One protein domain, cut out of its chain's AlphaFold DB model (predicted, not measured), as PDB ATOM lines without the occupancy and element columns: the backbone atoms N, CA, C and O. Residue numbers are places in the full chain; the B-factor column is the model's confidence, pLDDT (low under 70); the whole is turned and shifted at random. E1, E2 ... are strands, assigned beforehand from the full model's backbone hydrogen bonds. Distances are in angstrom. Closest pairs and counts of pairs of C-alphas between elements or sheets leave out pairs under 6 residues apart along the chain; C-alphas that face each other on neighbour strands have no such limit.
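AT A GLANCE: This is residues 22 to 124 of the 134 residues of an uncharacterized protein of Flavobacteriales bacterium TMED191 (UniProt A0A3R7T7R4). Little of this model is regular structure: a small sandwich, sheet E3, E1, E6, E7 facing the smaller sheet E2, E4, E5, with a long arm, the loop of residues 88 to 106, reaching out along the longest axis. The printed part has 103 residues, no named helix and seven named strands, E1 to E7, holding 39 residues: all strand. The first sheet is mixed, the second antiparallel. It is loose, with radius of gyration of the C-alphas 16.3 A and spans 60 by 29 by 21 A.

HOW THE PARTS SIT: Start at E1, residues 27 to 33, parallel to E6, residues 107 to 113, at 20 degrees; N 30 and O 109 are 2.9 A apart. Edge strand E3, residues 56 to 59, is antiparallel to E1 (N 57 and O 29, 2.9 A). E7, residues 119 to 123, forms a hairpin with E6 (N 110 and O 121, 2.8 A). In the other sheet, E4, residues 62 to 69, is staggered: 62 to 65 pair with E5, residues 84 to 87, a hairpin (N 64 and O 85, 2.8 A), and 66 to 69 with antiparallel E2, residues 39 to 42 (N 41 and O 67, 2.9 A).

IN THESE COORDINATES: Find C-alpha 27 at (138.036, 105.450, 27.868); E1 runs 20.0 A from there. E4 spans 23.5 A, E6 19.4 A. E7 ends at C-alpha 123, (139.440, 116.372, 29.468).

THE WHOLE: The farthest C-alphas, Glu 72 and Ile 97, are 60.0 A apart. The printed part has no cut. Links E2 to E3, E4 to E5 and E5 to E6 are long. Residues 97 and 124 have pLDDT under 70.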
ATOM      1  N   GLY A  22     130.530 103.864  12.783       80.50
ATOM      2  CA  GLY A  22     131.688 104.304  13.558       80.50
ATOM      3  C   GLY A  22     131.811 103.522  14.863       80.50
ATOM      4  O   GLY A  22     130.810 103.061  15.411       80.50
ATOM      5  N   GLN A  23     133.034 103.351  15.349       87.75
ATOM      6  CA  GLN A  23     133.307 102.682  16.622       87.75
ATOM      7  C   GLN A  23     133.127 103.643  17.801       87.75
ATOM      8  O   GLN A  23     133.119 104.861  17.628       87.75
ATOM      9  N   GLU A  24     132.928 103.099  18.999       90.56
ATOM     10  CA  GLU A  24     132.975 103.895  20.230       90.56
ATOM     11  C   GLU A  24     134.419 104.317  20.512       90.56
ATOM     12  O   GLU A  24     135.345 103.582  20.176       90.56
ATOM     13  N   GLY A  25     134.595 105.505  21.092       88.44
ATOM     14  CA  GLY A  25     135.904 105.958  21.560       88.44
ATOM     15  C   GLY A  25     136.333 105.202  22.815       88.44
ATOM     16  O   GLY A  25     135.488 104.788  23.617       88.44
ATOM     17  N   ASP A  26     137.641 105.060  23.006       92.19
ATOM     18  CA  ASP A  26     138.189 104.373  24.173       92.19
ATOM     19  C   ASP A  26     138.136 105.282  25.411       92.19
ATOM     20  O   ASP A  26     138.148 106.513  25.316       92.19
ATOM     21  N   VAL A  27     138.063 104.692  26.609       92.75
ATOM     22  CA  VAL A  27     138.036 105.450  27.868       92.75
ATOM     23  C   VAL A  27     139.291 105.161  28.670       92.75
ATOM     24  O   VAL A  27     139.616 104.014  28.957       92.75
ATOM     25  N   PHE A  28     139.977 106.219  29.086       94.75
ATOM     26  CA  PHE A  28     141.208 106.146  29.853       94.75
ATOM     27  C   PHE A  28     141.034 106.830  31.202       94.75
ATOM     28  O   PHE A  28     140.612 107.984  31.283       94.75
ATOM     29  N   LEU A  29     141.415 106.140  32.271       95.19
ATOM     30  CA  LEU A  29     141.392 106.651  33.634       95.19
ATOM     31  C   LEU A  29     142.812 106.787  34.171       95.19
ATOM     32  O   LEU A  29     143.597 105.841  34.146       95.19
ATOM     33  N   ARG A  30     143.116 107.962  34.713       95.19
ATOM     34  CA  ARG A  30     144.324 108.229  35.485       95.19
ATOM     35  C   ARG A  30     143.958 108.548  36.924       95.19
ATOM     36  O   ARG A  30     143.166 109.446  37.198       95.19
ATOM     37  N   ILE A  31     144.574 107.822  37.851       95.75
ATOM     38  CA  ILE A  31     144.439 108.066  39.287       95.75
ATOM     39  C   ILE A  31     145.583 108.981  39.711       95.75
ATOM     40  O   ILE A  31     146.749 108.703  39.429       95.75
ATOM     41  N   ARG A  32     145.260 110.088  40.378       94.88
ATOM     42  CA  ARG A  32     146.224 111.118  40.775       94.88
ATOM     43  C   ARG A  32     146.122 111.381  42.262       94.88
ATOM     44  O   ARG A  32     145.028 111.433  42.811       94.88
ATOM     45  N   ALA A  33     147.255 111.630  42.898       92.00
ATOM     46  CA  ALA A  33     147.302 112.069  44.281       92.00
ATOM     47  C   ALA A  33     148.470 113.044  44.449       92.00
ATOM     48  O   ALA A  33     149.587 112.751  44.038       92.00
ATOM     49  N   VAL A  34     148.223 114.217  45.043       85.50
ATOM     50  CA  VAL A  34     149.310 115.175  45.341       85.50
ATOM     51  C   VAL A  34     150.233 114.609  46.421       85.50
ATOM     52  O   VAL A  34     151.450 114.769  46.364       85.50
ATOM     53  N   LEU A  35     149.631 113.945  47.405       89.62
ATOM     54  CA  LEU A  35     150.301 113.155  48.423       89.62
ATOM     55  C   LEU A  35     149.695 111.761  48.365       89.62
ATOM     56  O   LEU A  35     148.473 111.626  48.420       89.62
ATOM     57  N   GLU A  36     150.550 110.755  48.216       91.81
ATOM     58  CA  GLU A  36     150.119 109.371  48.066       91.81
ATOM     59  C   GLU A  36     149.257 108.947  49.270       91.81
ATOM     60  O   GLU A  36     149.675 109.142  50.419       91.81
ATOM     61  N   PRO A  37     148.040 108.421  49.041       94.81
ATOM     62  CA  PRO A  37     147.194 107.933  50.118       94.81
ATOM     63  C   PRO A  37     147.814 106.688  50.757       94.81
ATOM     64  O   PRO A  37     148.499 105.901  50.107       94.81
ATOM     65  N   ASN A  38     147.518 106.463  52.036       96.06
ATOM     66  CA  ASN A  38     147.947 105.258  52.745       96.06
ATOM     67  C   ASN A  38     147.301 103.985  52.173       96.06
ATOM     68  O   ASN A  38     147.874 102.900  52.259       96.06
ATOM     69  N   SER A  39     146.104 104.108  51.597       95.88
ATOM     70  CA  SER A  39     145.458 103.041  50.835       95.88
ATOM     71  C   SER A  39     144.491 103.615  49.814       95.88
ATOM     72  O   SER A  39     143.814 104.597  50.107       95.88
ATOM     73  N   PHE A  40     144.351 102.958  48.670       95.81
ATOM     74  CA  PHE A  40     143.328 103.258  47.674       95.81
ATOM     75  C   PHE A  40     142.765 101.949  47.122       95.81
ATOM     76  O   PHE A  40     143.499 100.976  46.938       95.81
ATOM     77  N   SER A  41     141.462 101.933  46.875       95.19
ATOM     78  CA  SER A  41     140.752 100.819  46.265       95.19
ATOM     79  C   SER A  41     139.718 101.359  45.287       95.19
ATOM     80  O   SER A  41     139.018 102.327  45.579       95.19
ATOM     81  N   ILE A  42     139.614 100.708  44.134       95.31
ATOM     82  CA  ILE A  42     138.594 100.973  43.124       95.31
ATOM     83  C   ILE A  42     138.092  99.642  42.581       95.31
ATOM     84  O   ILE A  42     138.874  98.736  42.290       95.31
ATOM     85  N   ASN A  43     136.777  99.513  42.450       93.44
ATOM     86  CA  ASN A  43     136.127  98.305  41.966       93.44
ATOM     87  C   ASN A  43     136.215  98.206  40.432       93.44
ATOM     88  O   ASN A  43     135.214  98.335  39.733       93.44
ATOM     89  N   SER A  44     137.425  98.007  39.904       90.69
ATOM     90  CA  SER A  44     137.688  97.821  38.475       90.69
ATOM     91  C   SER A  44     138.535  96.573  38.233       90.69
ATOM     92  O   SER A  44     139.538  96.359  38.909       90.69
ATOM     93  N   ASN A  45     138.152  95.769  37.238       90.50
ATOM     94  CA  ASN A  45     138.978  94.656  36.752       90.50
ATOM     95  C   ASN A  45     139.998  95.098  35.694       90.50
ATOM     96  O   ASN A  45     140.887  94.320  35.349       90.50
ATOM     97  N   ASP A  46     139.840  96.310  35.160       91.94
ATOM     98  CA  ASP A  46     140.684  96.845  34.092       91.94
ATOM     99  C   ASP A  46     141.943  97.527  34.668       91.94
ATOM    100  O   ASP A  46     142.972  97.617  34.001       91.94
ATOM    101  N   ILE A  47     141.901  97.939  35.942       90.44
ATOM    102  CA  ILE A  47     143.045  98.527  36.650       90.44
ATOM    103  C   ILE A  47     143.837  97.417  37.357       90.44
ATOM    104  O   ILE A  47     143.263  96.650  38.135       90.44
ATOM    105  N   PRO A  48     145.162  97.316  37.139       89.69
ATOM    106  CA  PRO A  48     145.983  96.333  37.830       89.69
ATOM    107  C   PRO A  48     146.048  96.628  39.333       89.69
ATOM    108  O   PRO A  48     146.089  97.777  39.764       89.69
ATOM    109  N   SER A  49     146.143  95.581  40.153       86.19
ATOM    110  CA  SER A  49     146.231  95.726  41.616       86.19
ATOM    111  C   SER A  49     147.482  96.475  42.094       86.19
ATOM    112  O   SER A  49     147.508  96.967  43.217       86.19
ATOM    113  N   ASN A  50     148.514  96.558  41.253       88.50
ATOM    114  CA  ASN A  50     149.760  97.286  41.474       88.50
ATOM    115  C   ASN A  50     149.917  98.465  40.495       88.50
ATOM    116  O   ASN A  50     150.985  98.640  39.908       88.50
ATOM    117  N   PHE A  51     148.841  99.216  40.265       92.19
ATOM    118  CA  PHE A  51     148.872 100.394  39.399       92.19
ATOM    119  C   PHE A  51     149.838 101.479  39.914       92.19
ATOM    120  O   PHE A  51     150.198 101.520  41.091       92.19
ATOM    121  N   GLU A  52     150.237 102.367  39.010       93.00
ATOM    122  CA  GLU A  52     151.056 103.545  39.283       93.00
ATOM    123  C   GLU A  52     150.195 104.813  39.182       93.00
ATOM    124  O   GLU A  52     149.317 104.922  38.321       93.00
ATOM    125  N   TYR A  53     150.448 105.788  40.058       93.31
ATOM    126  CA  TYR A  53     149.793 107.094  39.988       93.31
ATOM    127  C   TYR A  53     150.257 107.888  38.763       93.31
ATOM    128  O   TYR A  53     151.364 107.709  38.260       93.31
ATOM    129  N   ASP A  54     149.396 108.790  38.296       92.25
ATOM    130  CA  ASP A  54     149.627 109.658  37.138       92.25
ATOM    131  C   ASP A  54     149.846 108.919  35.792       92.25
ATOM    132  O   ASP A  54     150.270 109.530  34.806       92.25
ATOM    133  N   VAL A  55     149.455 107.641  35.709       92.50
ATOM    134  CA  VAL A  55     149.417 106.829  34.478       92.50
ATOM    135  C   VAL A  55     147.972 106.616  34.014       92.50
ATOM    136  O   VAL A  55     147.080 106.396  34.831       92.50
ATOM    137  N   PHE A  56     147.734 106.686  32.700       93.94
ATOM    138  CA  PHE A  56     146.435 106.367  32.102       93.94
ATOM    139  C   PHE A  56     146.292 104.860  31.868       93.94
ATOM    140  O   PHE A  56     147.134 104.248  31.209       93.94
ATOM    141  N   TYR A  57     145.193 104.295  32.358       94.62
ATOM    142  CA  TYR A  57     144.765 102.921  32.120       94.62
ATOM    143  C   TYR A  57     143.488 102.925  31.290       94.62
ATOM    144  O   TYR A  57     142.553 103.657  31.607       94.62
ATOM    145  N   GLU A  58     143.443 102.115  30.236       95.12
ATOM    146  CA  GLU A  58     142.209 101.879  29.488       95.12
ATOM    147  C   GLU A  58     141.209 101.146  30.390       95.12
ATOM    148  O   GLU A  58     141.551 100.146  31.023       95.12
ATOM    149  N   ILE A  59     139.987 101.663  30.471       94.75
ATOM    150  CA  ILE A  59     138.893 101.092  31.253       94.75
ATOM    151  C   ILE A  59     137.644 100.993  30.390       94.75
ATOM    152  O   ILE A  59     137.427 101.782  29.471       94.75
ATOM    153  N   LYS A  60     136.763 100.053  30.715       94.56
ATOM    154  CA  LYS A  60     135.462  99.992  30.047       94.56
ATOM    155  C   LYS A  60     134.522 101.084  30.569       94.56
ATOM    156  O   LYS A  60     134.633 101.503  31.722       94.56
ATOM    157  N   PRO A  61     133.536 101.531  29.781       93.12
ATOM    158  CA  PRO A  61     132.442 102.335  30.313       93.12
ATOM    159  C   PRO A  61     131.699 101.597  31.439       93.12
ATOM    160  O   PRO A  61     131.442 100.394  31.336       93.12
ATOM    161  N   GLY A  62     131.347 102.299  32.516       93.62
ATOM    162  CA  GLY A  62     130.723 101.691  33.692       93.62
ATOM    163  C   GLY A  62     130.748 102.567  34.942       93.62
ATOM    164  O   GLY A  62     131.141 103.730  34.900       93.62
ATOM    165  N   TYR A  63     130.321 101.981  36.061       93.44
ATOM    166  CA  TYR A  63     130.347 102.607  37.383       93.44
ATOM    167  C   TYR A  63     131.410 101.939  38.247       93.44
ATOM    168  O   TYR A  63     131.424 100.715  38.382       93.44
ATOM    169  N   TYR A  64     132.264 102.756  38.848       94.62
ATOM    170  CA  TYR A  64     133.409 102.325  39.629       94.62
ATOM    171  C   TYR A  64     133.331 102.925  41.026       94.62
ATOM    172  O   TYR A  64     133.616 104.108  41.216       94.62
ATOM    173  N   ASP A  65     132.944 102.110  42.003       95.81
ATOM    174  CA  ASP A  65     133.029 102.487  43.412       95.81
ATOM    175  C   ASP A  65     134.497 102.589  43.824       95.81
ATOM    176  O   ASP A  65     135.305 101.722  43.471       95.81
ATOM    177  N   PHE A  66     134.845 103.623  44.582       95.94
ATOM    178  CA  PHE A  66     136.200 103.805  45.082       95.94
ATOM    179  C   PHE A  66     136.213 104.344  46.511       95.94
ATOM    180  O   PHE A  66     135.302 105.041  46.960       95.94
ATOM    181  N   GLU A  67     137.290 104.027  47.218       97.06
ATOM    182  CA  GLU A  67     137.560 104.476  48.579       97.06
ATOM    183  C   GLU A  67     139.067 104.640  48.784       97.06
ATOM    184  O   GLU A  67     139.885 103.994  48.122       97.06
ATOM    185  N   TYR A  68     139.453 105.520  49.703       96.38
ATOM    186  CA  TYR A  68     140.858 105.701  50.057       96.38
ATOM    187  C   TYR A  68     141.032 106.184  51.488       96.38
ATOM    188  O   TYR A  68     140.136 106.779  52.079       96.38
ATOM    189  N   ILE A  69     142.210 105.927  52.045       97.56
ATOM    190  CA  ILE A  69     142.665 106.525  53.296       97.56
ATOM    191  C   ILE A  69     143.779 107.482  52.920       97.56
ATOM    192  O   ILE A  69     144.803 107.056  52.389       97.56
ATOM    193  N   ASP A  70     143.575 108.768  53.162       95.62
ATOM    194  CA  ASP A  70     144.548 109.783  52.798       95.62
ATOM    195  C   ASP A  70     145.826 109.702  53.655       95.62
ATOM    196  O   ASP A  70     145.954 108.895  54.585       95.62
ATOM    197  N   HIS A  71     146.796 110.554  53.334       93.62
ATOM    198  CA  HIS A  71     148.065 110.639  54.052       93.62
ATOM    199  C   HIS A  71     147.917 111.077  55.528       93.62
ATOM    200  O   HIS A  71     148.812 110.812  56.331       93.62
ATOM    201  N   GLU A  72     146.790 111.691  55.912       94.38
ATOM    202  CA  GLU A  72     146.465 112.093  57.288       94.38
ATOM    203  C   GLU A  72     145.728 110.991  58.083       94.38
ATOM    204  O   GLU A  72     145.404 111.187  59.253       94.38
ATOM    205  N   ASN A  73     145.545 109.796  57.502       96.06
ATOM    206  CA  ASN A  73     144.765 108.671  58.045       96.06
ATOM    207  C   ASN A  73     143.255 108.941  58.146       96.06
ATOM    208  O   ASN A  73     142.563 108.369  58.995       96.06
ATOM    209  N   ILE A  74     142.731 109.787  57.267       96.50
ATOM    210  CA  ILE A  74     141.305 110.053  57.133       96.50
ATOM    211  C   ILE A  74     140.747 109.160  56.025       96.50
ATOM    212  O   ILE A  74     141.272 109.112  54.915       96.50
ATOM    213  N   ALA A  75     139.682 108.423  56.339       97.19
ATOM    214  CA  ALA A  75     138.978 107.602  55.363       97.19
ATOM    215  C   ALA A  75     138.022 108.455  54.519       97.19
ATOM    216  O   ALA A  75     137.246 109.251  55.056       97.19
ATOM    217  N   HIS A  76     138.058 108.222  53.214       96.31
ATOM    218  CA  HIS A  76     137.194 108.798  52.198       96.31
ATOM    219  C   HIS A  76     136.462 107.670  51.457       96.31
ATOM    220  O   HIS A  76     137.043 106.600  51.247       96.31
ATOM    221  N   PRO A  77     135.210 107.893  51.033       94.94
ATOM    222  CA  PRO A  77     134.471 109.160  51.058       94.94
ATOM    223  C   PRO A  77     133.902 109.526  52.443       94.94
ATOM    224  O   PRO A  77     133.409 108.674  53.184       94.94
ATOM    225  N   GLN A  78     133.902 110.816  52.776       94.38
ATOM    226  CA  GLN A  78     133.100 111.374  53.867       94.38
ATOM    227  C   GLN A  78     131.662 111.673  53.418       94.38
ATOM    228  O   GLN A  78     131.312 111.624  52.237       94.38
ATOM    229  N   LEU A  79     130.790 112.008  54.374       91.25
ATOM    230  CA  LEU A  79     129.406 112.369  54.073       91.25
ATOM    231  C   LEU A  79     129.353 113.583  53.129       91.25
ATOM    232  O   LEU A  79     129.731 114.687  53.512       91.25
ATOM    233  N   GLY A  80     128.808 113.377  51.928       89.81
ATOM    234  CA  GLY A  80     128.683 114.411  50.895       89.81
ATOM    235  C   GLY A  80     129.796 114.398  49.843       89.81
ATOM    236  O   GLY A  80     129.721 115.180  48.900       89.81
ATOM    237  N   GLU A  81     130.785 113.515  49.973       92.31
ATOM    238  CA  GLU A  81     131.821 113.302  48.964       92.31
ATOM    239  C   GLU A  81     131.385 112.293  47.894       92.31
ATOM    240  O   GLU A  81     130.466 111.492  48.091       92.31
ATOM    241  N   LEU A  82     132.062 112.336  46.744       89.00
ATOM    242  CA  LEU A  82     131.873 111.360  45.676       89.00
ATOM    243  C   LEU A  82     132.497 110.021  46.077       89.00
ATOM    244  O   LEU A  82     133.614 109.981  46.581       89.00
ATOM    245  N   SER A  83     131.782 108.935  45.809       91.19
ATOM    246  CA  SER A  83     132.231 107.562  46.080       91.19
ATOM    247  C   SER A  83     132.206 106.665  44.846       91.19
ATOM    248  O   SER A  83     132.565 105.495  44.926       91.19
ATOM    249  N   VAL A  84     131.706 107.192  43.727       93.56
ATOM    250  CA  VAL A  84     131.484 106.458  42.482       93.56
ATOM    251  C   VAL A  84     131.956 107.318  41.324       93.56
ATOM    252  O   VAL A  84     131.594 108.492  41.229       93.56
ATOM    253  N   LEU A  85     132.745 106.720  40.438       93.38
ATOM    254  CA  LEU A  85     133.081 107.266  39.133       93.38
ATOM    255  C   LEU A  85     132.178 106.624  38.073       93.38
ATOM    256  O   LEU A  85     132.185 105.407  37.912       93.38
ATOM    257  N   GLU A  86     131.430 107.438  37.333       93.25
ATOM    258  CA  GLU A  86     130.725 107.019  36.117       93.25
ATOM    259  C   GLU A  86     131.593 107.348  34.897       93.25
ATOM    260  O   GLU A  86     131.911 108.511  34.647       93.25
ATOM    261  N   ALA A  87     131.990 106.323  34.147       91.81
ATOM    262  CA  ALA A  87     132.784 106.448  32.935       91.81
ATOM    263  C   ALA A  87     131.914 106.130  31.713       91.81
ATOM    264  O   ALA A  87     131.337 105.044  31.626       91.81
ATOM    265  N   THR A  88     131.837 107.050  30.753       89.94
ATOM    266  CA  THR A  88     131.070 106.871  29.511       89.94
ATOM    267  C   THR A  88     131.959 107.089  28.298       89.94
ATOM    268  O   THR A  88     132.697 108.071  28.257       89.94
ATOM    269  N   ALA A  89     131.848 106.210  27.303       89.25
ATOM    270  CA  ALA A  89     132.481 106.398  26.002       89.25
ATOM    271  C   ALA A  89     131.670 107.367  25.135       89.25
ATOM    272  O   ALA A  89     130.441 107.437  25.240       89.25
ATOM    273  N   ASN A  90     132.351 108.070  24.232       88.44
ATOM    274  CA  ASN A  90     131.672 108.783  23.159       88.44
ATOM    275  C   ASN A  90     131.294 107.790  22.058       88.44
ATOM    276  O   ASN A  90     132.128 107.021  21.582       88.44
ATOM    277  N   THR A  91     130.036 107.812  21.630       87.56
ATOM    278  CA  THR A  91     129.565 106.937  20.552       87.56
ATOM    279  C   THR A  91     130.001 107.481  19.193       87.56
ATOM    280  O   THR A  91     129.855 108.675  18.919       87.56
ATOM    281  N   GLY A  92     130.488 106.597  18.321       84.69
ATOM    282  CA  GLY A  92     130.684 106.910  16.910       84.69
ATOM    283  C   GLY A  92     129.369 107.224  16.196       84.69
ATOM    284  O   GLY A  92     128.273 106.911  16.666       84.69
ATOM    285  N   THR A  93     129.464 107.861  15.035       85.31
ATOM    286  CA  THR A  93     128.309 108.163  14.194       85.31
ATOM    287  C   THR A  93     128.200 107.178  13.040       85.31
ATOM    288  O   THR A  93     129.193 106.789  12.417       85.31
ATOM    289  N   ASP A  94     126.966 106.780  12.734       83.56
ATOM    290  CA  ASP A  94     126.678 105.995  11.543       83.56
ATOM    291  C   ASP A  94     126.880 106.834  10.278       83.56
ATOM    292  O   ASP A  94     126.390 107.960  10.145       83.56
ATOM    293  N   GLY A  95     127.576 106.243   9.313       74.50
ATOM    294  CA  GLY A  95     127.716 106.774   7.969       74.50
ATOM    295  C   GLY A  95     126.440 106.575   7.156       74.50
ATOM    296  O   GLY A  95     125.695 105.610   7.330       74.50
ATOM    297  N   GLY A  96     126.206 107.484   6.218       71.44
ATOM    298  CA  GLY A  96     125.106 107.413   5.263       71.44
ATOM    299  C   GLY A  96     125.585 107.594   3.826       71.44
ATOM    300  O   GLY A  96     126.768 107.749   3.549       71.44
ATOM    301  N   ILE A  97     124.640 107.660   2.887       67.81
ATOM    302  CA  ILE A  97     124.931 107.777   1.443       67.81
ATOM    303  C   ILE A  97     125.782 109.021   1.105       67.81
ATOM    304  O   ILE A  97     126.505 109.022   0.112       67.81
ATOM    305  N   PHE A  98     125.698 110.077   1.921       79.25
ATOM    306  CA  PHE A  98     126.374 111.356   1.681       79.25
ATOM    307  C   PHE A  98     127.396 111.748   2.757       79.25
ATOM    308  O   PHE A  98     128.089 112.742   2.568       79.25
ATOM    309  N   ASN A  99     127.508 110.979   3.846       77.00
ATOM    310  CA  ASN A  99     128.374 111.290   4.983       77.00
ATOM    311  C   ASN A  99     129.131 110.028   5.404       77.00
ATOM    312  O   ASN A  99     128.522 108.973   5.556       77.00
ATOM    313  N   SER A 100     130.440 110.130   5.618       80.69
ATOM    314  CA  SER A 100     131.217 109.044   6.219       80.69
ATOM    315  C   SER A 100     130.822 108.842   7.680       80.69
ATOM    316  O   SER A 100     130.471 109.807   8.357       80.69
ATOM    317  N   ALA A 101     130.930 107.604   8.164       84.25
ATOM    318  CA  ALA A 101     130.944 107.355   9.600       84.25
ATOM    319  C   ALA A 101     132.122 108.081  10.257       84.25
ATOM    320  O   ALA A 101     133.145 108.326   9.606       84.25
ATOM    321  N   SER A 102     131.980 108.389  11.540       86.25
ATOM    322  CA  SER A 102     133.077 108.859  12.382       86.25
ATOM    323  C   SER A 102     133.144 108.011  13.637       86.25
ATOM    324  O   SER A 102     132.107 107.723  14.230       86.25
ATOM    325  N   ASP A 103     134.343 107.649  14.064       87.94
ATOM    326  CA  ASP A 103     134.520 107.018  15.367       87.94
ATOM    327  C   ASP A 103     134.259 108.041  16.486       87.94
ATOM    328  O   ASP A 103     134.282 109.258  16.258       87.94
ATOM    329  N   GLY A 104     133.928 107.542  17.674       86.12
ATOM    330  CA  GLY A 104     133.801 108.349  18.878       86.12
ATOM    331  C   GLY A 104     135.164 108.857  19.337       86.12
ATOM    332  O   GLY A 104     136.181 108.204  19.132       86.12
ATOM    333  N   GLU A 105     135.197 110.040  19.947       88.88
ATOM    334  CA  GLU A 105     136.436 110.572  20.521       88.88
ATOM    335  C   GLU A 105     136.786 109.842  21.822       88.88
ATOM    336  O   GLU A 105     135.908 109.629  22.663       88.88
ATOM    337  N   ASP A 106     138.067 109.532  22.019       90.94
ATOM    338  CA  ASP A 106     138.558 108.970  23.277       90.94
ATOM    339  C   ASP A 106     138.289 109.914  24.456       90.94
ATOM    340  O   ASP A 106     138.410 111.140  24.350       90.94
ATOM    341  N   VAL A 107     137.968 109.336  25.609       90.25
ATOM    342  CA  VAL A 107     137.666 110.068  26.840       90.25
ATOM    343  C   VAL A 107     138.783 109.854  27.846       90.25
ATOM    344  O   VAL A 107     139.109 108.723  28.191       90.25
ATOM    345  N   TYR A 108     139.328 110.945  28.378       93.38
ATOM    346  CA  TYR A 108     140.357 110.904  29.412       93.38
ATOM    347  C   TYR A 108     139.800 111.467  30.717       93.38
ATOM    348  O   TYR A 108     139.322 112.605  30.770       93.38
ATOM    349  N   ILE A 109     139.880 110.660  31.769       93.94
ATOM    350  CA  ILE A 109     139.323 110.935  33.088       93.94
ATOM    351  C   ILE A 109     140.461 110.996  34.102       93.94
ATOM    352  O   ILE A 109     141.285 110.086  34.181       93.94
ATOM    353  N   ASP A 110     140.471 112.047  34.913       94.62
ATOM    354  CA  ASP A 110     141.329 112.182  36.081       94.62
ATOM    355  C   ASP A 110     140.504 111.971  37.353       94.62
ATOM    356  O   ASP A 110     139.595 112.749  37.645       94.62
ATOM    357  N   LEU A 111     140.846 110.942  38.132       95.56
ATOM    358  CA  LEU A 111     140.377 110.773  39.508       95.56
ATOM    359  C   LEU A 111     141.464 111.286  40.452       95.56
ATOM    360  O   LEU A 111     142.494 110.638  40.642       95.56
ATOM    361  N   ILE A 112     141.243 112.464  41.029       95.25
ATOM    362  CA  ILE A 112     142.201 113.149  41.894       95.25
ATOM    363  C   ILE A 112     141.809 112.926  43.353       95.25
ATOM    364  O   ILE A 112     140.748 113.359  43.801       95.25
ATOM    365  N   LEU A 113     142.690 112.277  44.104       95.25
ATOM    366  CA  LEU A 113     142.518 111.957  45.516       95.25
ATOM    367  C   LEU A 113     143.112 113.090  46.365       95.25
ATOM    368  O   LEU A 113     144.325 113.317  46.350       95.25
ATOM    369  N   LEU A 114     142.264 113.816  47.098       94.12
ATOM    370  CA  LEU A 114     142.670 114.907  47.993       94.12
ATOM    371  C   LEU A 114     142.167 114.650  49.416       94.12
ATOM    372  O   LEU A 114     141.117 114.045  49.607       94.12
ATOM    373  N   SER A 115     142.840 115.202  50.422       92.81
ATOM    374  CA  SER A 115     142.356 115.172  51.816       92.81
ATOM    375  C   SER A 115     141.056 115.952  52.039       92.81
ATOM    376  O   SER A 115     140.366 115.767  53.032       92.81
ATOM    377  N   SER A 116     140.697 116.843  51.111       92.25
ATOM    378  CA  SER A 116     139.416 117.560  51.116       92.25
ATOM    379  C   SER A 116     138.281 116.796  50.426       92.25
ATOM    380  O   SER A 116     137.214 117.371  50.219       92.25
ATOM    381  N   GLY A 117     138.539 115.561  49.999       91.88
ATOM    382  CA  GLY A 117     137.634 114.751  49.198       91.88
ATOM    383  C   GLY A 117     138.055 114.647  47.727       91.88
ATOM    384  O   GLY A 117     138.830 115.471  47.229       91.88
ATOM    385  N   PRO A 118     137.559 113.624  47.018       94.00
ATOM    386  CA  PRO A 118     137.952 113.328  45.648       94.00
ATOM    387  C   PRO A 118     137.384 114.338  44.646       94.00
ATOM    388  O   PRO A 118     136.271 114.844  44.802       94.00
ATOM    389  N   ILE A 119     138.132 114.576  43.570       92.81
ATOM    390  CA  ILE A 119     137.709 115.372  42.413       92.81
ATOM    391  C   ILE A 119     137.777 114.494  41.164       92.81
ATOM    392  O   ILE A 119     138.732 113.743  40.981       92.81
ATOM    393  N   ILE A 120     136.765 114.609  40.304       91.94
ATOM    394  CA  ILE A 120     136.724 113.954  38.996       91.94
ATOM    395  C   ILE A 120     136.753 115.041  37.927       91.94
ATOM    396  O   ILE A 120     135.909 115.938  37.932       91.94
ATOM    397  N   GLU A 121     137.709 114.952  37.010       90.25
ATOM    398  CA  GLU A 121     137.826 115.859  35.868       90.25
ATOM    399  C   GLU A 121     137.844 115.053  34.568       90.25
ATOM    400  O   GLU A 121     138.478 114.003  34.482       90.25
ATOM    401  N   THR A 122     137.149 115.545  33.544       84.19
ATOM    402  CA  THR A 122     137.182 114.976  32.194       84.19
ATOM    403  C   THR A 122     137.797 115.984  31.238       84.19
ATOM    404  O   THR A 122     137.469 117.173  31.264       84.19
ATOM    405  N   TYR A 123     138.714 115.517  30.397       71.44
ATOM    406  CA  TYR A 123     139.440 116.372  29.468       71.44
ATOM    407  C   TYR A 123     139.429 115.788  28.060       71.44
ATOM    408  O   TYR A 123     139.740 114.617  27.857       71.44
ATOM    409  N   ASN A 124     139.212 116.658  27.073       56.09
ATOM    410  CA  ASN A 124     139.602 116.388  25.693       56.09
ATOM    411  C   ASN A 124     141.065 116.826  25.536       56.09
ATOM    412  O   ASN A 124     141.349 117.974  25.177       56.09
TER     413      ASN A 124